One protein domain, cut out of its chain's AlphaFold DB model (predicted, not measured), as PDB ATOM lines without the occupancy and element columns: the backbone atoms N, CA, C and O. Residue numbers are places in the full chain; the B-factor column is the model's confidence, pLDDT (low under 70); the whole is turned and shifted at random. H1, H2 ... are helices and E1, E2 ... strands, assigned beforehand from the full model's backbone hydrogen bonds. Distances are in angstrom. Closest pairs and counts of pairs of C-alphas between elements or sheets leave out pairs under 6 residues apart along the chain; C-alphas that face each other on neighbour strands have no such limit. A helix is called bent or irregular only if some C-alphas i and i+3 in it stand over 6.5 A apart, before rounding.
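This is residues 86 to 129 of the 137 residues of the protein "Transcriptional regulator" of Vibrio ishigakensis (UniProt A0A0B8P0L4). A small twisted sheet of three short parallel strands stands between two short helices: H1 covers part of the sheet at one end of the flat outline, and H2, at the other end, only grazes it. The 44 printed residues hold E1, H1, E2, H2 and E3 in that order along the chain. The sheet's order is E2, E1, E3, and the class is mixed, helices and strands. The whole is compact, with a radius of gyration of the C-alphas of 10.1 A and spans of 28 by 20 by 11 A.

E1 is residues 86 to 89, 9.9 A long, from C-alpha 86 at (136.607, 177.152, 132.222). E2 is residues 103 to 107, 13.3 A, and E3 is residues 126 to 128, 6.6 A, ending with C-alpha 128 at (131.060, 174.628, 141.278). H1 is residues 91 to 97, 10.4 A, and is irregular: C-alphas 92 and 95 are 7.2 A apart. H2 is residues 112 to 120, 12.4 A.

E1 is the inner strand. It is parallel to E2 at 40 degrees, with N 87 and O 104 2.8 A apart, within hydrogen-bond range, and parallel to E3 at 19 degrees, with N 128 and O 88 at 2.8 A. H1 is on the sheet at a height of 8.2 A, over E2 and only just over E1, with 3 C-alphas falling on E1; on the local plane it runs along the strands, at 5 degrees to E2. The closest C-alphas of H1 and E2, those of Glu 91 and Glu 107, are 5.3 A apart. H2 only grazes the sheet, with its residues 115 to 119; the closest C-alphas of H2 and E3, those of Leu 119 and Leu 126, are 7.3 A apart. H1 and H2 are apart. E1, H1, E2 form a strand-helix-strand unit, two parallel neighbour strands with a helix between them in the chain; E2, H2, E3 form a split one, with E1 between its strands; both crossovers are right-handed. In H2 every O i to N i+4 pair is within hydrogen-bond range; in H1 1 of 3 is, beside 3 of 4 O i to N i+3 pairs.

The two C-alphas farthest apart, those of Gln 101 and Asp 113, are 28.7 A apart. The printed part has no cut, and its four links are tight. No printed residue is under 70 in pLDDT, and the mean of the printed part is 89.2.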
ATOM      1  N   LYS A  86     136.711 178.600 132.073       92.12
ATOM      2  CA  LYS A  86     136.607 177.152 132.222       92.12
ATOM      3  C   LYS A  86     136.080 176.834 133.603       92.12
ATOM      4  O   LYS A  86     136.707 177.158 134.611       92.12
ATOM      5  N   VAL A  87     134.937 176.171 133.650       93.69
ATOM      6  CA  VAL A  87     134.242 175.856 134.893       93.69
ATOM      7  C   VAL A  87     134.039 174.351 134.999       93.69
ATOM      8  O   VAL A  87     133.436 173.724 134.124       93.69
ATOM      9  N   TYR A  88     134.509 173.769 136.097       94.12
ATOM     10  CA  TYR A  88     134.087 172.435 136.503       94.12
ATOM     11  C   TYR A  88     132.783 172.519 137.279       94.12
ATOM     12  O   TYR A  88     132.608 173.378 138.140       94.12
ATOM     13  N   CYS A  89     131.852 171.624 136.972       92.38
ATOM     14  CA  CYS A  89     130.609 171.491 137.718       92.38
ATOM     15  C   CYS A  89     130.146 170.035 137.775       92.38
ATOM     16  O   CYS A  89     130.637 169.184 137.030       92.38
ATOM     17  N   ALA A  90     129.192 169.753 138.660       89.25
ATOM     18  CA  ALA A  90     128.539 168.452 138.704       89.25
ATOM     19  C   ALA A  90     127.846 168.133 137.365       89.25
ATOM     20  O   ALA A  90     127.195 169.001 136.779       89.25
ATOM     21  N   GLU A  91     127.903 166.870 136.927       88.62
ATOM     22  CA  GLU A  91     127.299 166.407 135.666       88.62
ATOM     23  C   GLU A  91     125.825 166.839 135.535       88.62
ATOM     24  O   GLU A  91     125.390 167.354 134.503       88.62
ATOM     25  N   SER A  92     125.068 166.737 136.635       88.00
ATOM     26  CA  SER A  92     123.650 167.122 136.710       88.00
ATOM     27  C   SER A  92     123.366 168.601 136.389       88.00
ATOM     28  O   SER A  92     122.222 168.962 136.083       88.00
ATOM     29  N   MET A  93     124.380 169.470 136.453       87.88
ATOM     30  CA  MET A  93     124.273 170.893 136.141       87.88
ATOM     31  C   MET A  93     124.621 171.216 134.690       87.88
ATOM     32  O   MET A  93     124.120 172.227 134.202       87.88
ATOM     33  N   LEU A  94     125.383 170.375 133.980       89.94
ATOM     34  CA  LEU A  94     125.932 170.689 132.651       89.94
ATOM     35  C   LEU A  94     124.862 171.179 131.671       89.94
ATOM     36  O   LEU A  94     124.982 172.265 131.112       89.94
ATOM     37  N   HIS A  95     123.749 170.453 131.537       89.50
ATOM     38  CA  HIS A  95     122.665 170.844 130.625       89.50
ATOM     39  C   HIS A  95     121.963 172.155 131.045       89.50
ATOM     40  O   HIS A  95     121.343 172.833 130.223       89.50
ATOM     41  N   LYS A  96     122.038 172.538 132.325       88.50
ATOM     42  CA  LYS A  96     121.439 173.776 132.847       88.50
ATOM     43  C   LYS A  96     122.348 174.983 132.689       88.50
ATOM     44  O   LYS A  96     121.825 176.084 132.680       88.50
ATOM     45  N   VAL A  97     123.661 174.804 132.588       88.94
ATOM     46  CA  VAL A  97     124.623 175.920 132.541       88.94
ATOM     47  C   VAL A  97     125.316 176.060 131.189       88.94
ATOM     48  O   VAL A  97     125.800 177.138 130.880       88.94
ATOM     49  N   ALA A  98     125.265 175.037 130.329       85.50
ATOM     50  CA  ALA A  98     125.898 175.030 129.005       85.50
ATOM     51  C   ALA A  98     125.453 176.160 128.053       85.50
ATOM     52  O   ALA A  98     126.072 176.363 127.016       85.50
ATOM     53  N   HIS A  99     124.374 176.879 128.368       87.94
ATOM     54  CA  HIS A  99     123.897 178.012 127.572       87.94
ATOM     55  C   HIS A  99     124.471 179.366 128.018       87.94
ATOM     56  O   HIS A  99     124.204 180.380 127.370       87.94
ATOM     57  N   ILE A 100     125.204 179.413 129.135       88.81
ATOM     58  CA  ILE A 100     125.814 180.647 129.629       88.81
ATOM     59  C   ILE A 100     126.968 181.012 128.694       88.81
ATOM     60  O   ILE A 100     127.896 180.237 128.491       88.81
ATOM     61  N   GLN A 101     126.880 182.197 128.096       82.25
ATOM     62  CA  GLN A 101     127.885 182.691 127.159       82.25
ATOM     63  C   GLN A 101     129.199 183.013 127.878       82.25
ATOM     64  O   GLN A 101     129.193 183.398 129.046       82.25
ATOM     65  N   ASN A 102     130.313 182.906 127.150       84.75
ATOM     66  CA  ASN A 102     131.671 183.167 127.646       84.75
ATOM     67  C   ASN A 102     132.103 182.246 128.806       84.75
ATOM     68  O   ASN A 102     133.016 182.584 129.560       84.75
ATOM     69  N   MET A 103     131.456 181.086 128.947       90.56
ATOM     70  CA  MET A 103     131.822 180.043 129.898       90.56
ATOM     71  C   MET A 103     131.795 178.678 129.208       90.56
ATOM     72  O   MET A 103     130.811 178.326 128.559       90.56
ATOM     73  N   SER A 104     132.847 177.891 129.412       91.00
ATOM     74  CA  SER A 104     132.893 176.477 129.050       91.00
ATOM     75  C   SER A 104     132.719 175.640 130.306       91.00
ATOM     76  O   SER A 104     133.423 175.817 131.299       91.00
ATOM     77  N   PHE A 105     131.769 174.711 130.267       92.69
ATOM     78  CA  PHE A 105     131.494 173.822 131.388       92.69
ATOM     79  C   PHE A 105     131.940 172.407 131.060       92.69
ATOM     80  O   PHE A 105     131.679 171.894 129.973       92.69
ATOM     81  N   SER A 106     132.583 171.763 132.025       92.94
ATOM     82  CA  SER A 106     132.919 170.343 131.961       92.94
ATOM     83  C   SER A 106     132.698 169.682 133.315       92.94
ATOM     84  O   SER A 106     132.560 170.356 134.338       92.94
ATOM     85  N   GLU A 107     132.573 168.360 133.307       91.69
ATOM     86  CA  GLU A 107     132.386 167.593 134.531       91.69
ATOM     87  C   GLU A 107     133.637 167.682 135.414       91.69
ATOM     88  O   GLU A 107     134.764 167.560 134.923       91.69
ATOM     89  N   ALA A 108     133.434 167.902 136.712       90.50
ATOM     90  CA  ALA A 108     134.515 167.886 137.686       90.50
ATOM     91  C   ALA A 108     135.139 166.475 137.791       90.50
ATOM     92  O   ALA A 108     134.409 165.500 137.978       90.50
ATOM     93  N   PRO A 109     136.476 166.336 137.710       89.00
ATOM     94  CA  PRO A 109     137.160 165.103 138.085       89.00
ATOM     95  C   PRO A 109     136.758 164.599 139.481       89.00
ATOM     96  O   PRO A 109     136.593 165.389 140.404       89.00
ATOM     97  N   LEU A 110     136.675 163.275 139.650       85.06
ATOM     98  CA  LEU A 110     136.343 162.640 140.937       85.06
ATOM     99  C   LEU A 110     137.468 162.752 141.984       85.06
ATOM    100  O   LEU A 110     137.234 162.563 143.175       85.06
ATOM    101  N   GLU A 111     138.697 162.990 141.529       89.31
ATOM    102  CA  GLU A 111     139.904 163.040 142.355       89.31
ATOM    103  C   GLU A 111     140.140 164.474 142.844       89.31
ATOM    104  O   GLU A 111     140.399 165.371 142.042       89.31
ATOM    105  N   GLU A 112     140.094 164.683 144.161       85.69
ATOM    106  CA  GLU A 112     140.253 166.009 144.772       85.69
ATOM    107  C   GLU A 112     141.630 166.626 144.468       85.69
ATOM    108  O   GLU A 112     141.716 167.794 144.091       85.69
ATOM    109  N   ASP A 113     142.698 165.822 144.511       88.75
ATOM    110  CA  ASP A 113     144.061 166.260 144.172       88.75
ATOM    111  C   ASP A 113     144.136 166.838 142.752       88.75
ATOM    112  O   ASP A 113     144.772 167.862 142.511       88.75
ATOM    113  N   LYS A 114     143.405 166.235 141.812       88.44
ATOM    114  CA  LYS A 114     143.363 166.682 140.420       88.44
ATOM    115  C   LYS A 114     142.603 167.995 140.250       88.44
ATOM    116  O   LYS A 114     142.961 168.791 139.387       88.44
ATOM    117  N   LEU A 115     141.575 168.239 141.064       88.62
ATOM    118  CA  LEU A 115     140.861 169.520 141.092       88.62
ATOM    119  C   LEU A 115     141.785 170.649 141.558       88.62
ATOM    120  O   LEU A 115     141.819 171.713 140.939       88.62
ATOM    121  N   PHE A 116     142.552 170.404 142.623       88.31
ATOM    122  CA  PHE A 116     143.537 171.358 143.128       88.31
ATOM    123  C   PHE A 116     144.664 171.601 142.126       88.31
ATOM    124  O   PHE A 116     145.020 172.756 141.876       88.31
ATOM    125  N   ASP A 117     145.191 170.546 141.510       92.06
ATOM    126  CA  ASP A 117     146.204 170.660 140.461       92.06
ATOM    127  C   ASP A 117     145.673 171.468 139.271       92.06
ATOM    128  O   ASP A 117     146.327 172.401 138.806       92.06
ATOM    129  N   ASP A 118     144.459 171.189 138.798       92.88
ATOM    130  CA  ASP A 118     143.877 171.892 137.656       92.88
ATOM    131  C   ASP A 118     143.573 173.373 137.970       92.88
ATOM    132  O   ASP A 118     143.744 174.224 137.094       92.88
ATOM    133  N   LEU A 119     143.184 173.712 139.204       89.38
ATOM    134  CA  LEU A 119     143.024 175.105 139.650       89.38
ATOM    135  C   LEU A 119     144.369 175.832 139.756       89.38
ATOM    136  O   LEU A 119     144.525 176.948 139.263       89.38
ATOM    137  N   THR A 120     145.356 175.211 140.402       90.81
ATOM    138  CA  THR A 120     146.676 175.827 140.616       90.81
ATOM    139  C   THR A 120     147.457 175.983 139.316       90.81
ATOM    140  O   THR A 120     148.198 176.952 139.158       90.81
ATOM    141  N   THR A 121     147.251 175.078 138.359       92.06
ATOM    142  CA  THR A 121     147.833 175.156 137.012       92.06
ATOM    143  C   THR A 121     147.019 176.011 136.035       92.06
ATOM    144  O   THR A 121     147.401 176.106 134.871       92.06
ATOM    145  N   GLN A 122     145.925 176.649 136.480       87.88
ATOM    146  CA  GLN A 122     145.012 177.447 135.641       87.88
ATOM    147  C   GLN A 122     144.440 176.676 134.439       87.88
ATOM    148  O   GLN A 122     144.141 177.231 133.377       87.88
ATOM    149  N   LYS A 123     144.282 175.360 134.579       88.62
ATOM    150  CA  LYS A 123     143.577 174.535 133.599       88.62
ATOM    151  C   LYS A 123     142.061 174.711 133.705       88.62
ATOM    152  O   LYS A 123     141.377 174.569 132.689       88.62
ATOM    153  N   VAL A 124     141.567 175.057 134.892       91.50
ATOM    154  CA  VAL A 124     140.188 175.459 135.188       91.50
ATOM    155  C   VAL A 124     140.208 176.744 136.020       91.50
ATOM    156  O   VAL A 124     141.108 176.932 136.837       91.50
ATOM    157  N   ASP A 125     139.227 177.620 135.822       91.94
ATOM    158  CA  ASP A 125     139.138 178.913 136.513       91.94
ATOM    159  C   ASP A 125     138.255 178.841 137.766       91.94
ATOM    160  O   ASP A 125     138.467 179.562 138.740       91.94
ATOM    161  N   LEU A 126     137.241 177.972 137.744       90.75
ATOM    162  CA  LEU A 126     136.263 177.838 138.818       90.75
ATOM    163  C   LEU A 126     135.761 176.398 138.935       90.75
ATOM    164  O   LEU A 126     135.545 175.716 137.936       90.75
ATOM    165  N   ILE A 127     135.496 175.962 140.163       90.44
ATOM    166  CA  ILE A 127     134.797 174.708 140.449       90.44
ATOM    167  C   ILE A 127     133.497 175.045 141.175       90.44
ATOM    168  O   ILE A 127     133.501 175.772 142.169       90.44
ATOM    169  N   ILE A 128     132.385 174.517 140.676       87.62
ATOM    170  CA  ILE A 128     131.060 174.628 141.278       87.62
ATOM    171  C   ILE A 128     130.652 173.236 141.744       87.62
ATOM    172  O   ILE A 128     130.194 172.413 140.951       87.62
ATOM    173  N   ASP A 129     130.814 172.987 143.038       75.56
ATOM    174  CA  ASP A 129     130.340 171.759 143.661       75.56
ATOM    175  C   ASP A 129     128.962 171.975 144.304       75.56
ATOM    176  O   ASP A 129     128.684 173.019 144.908       75.56
TER     177      ASP A 129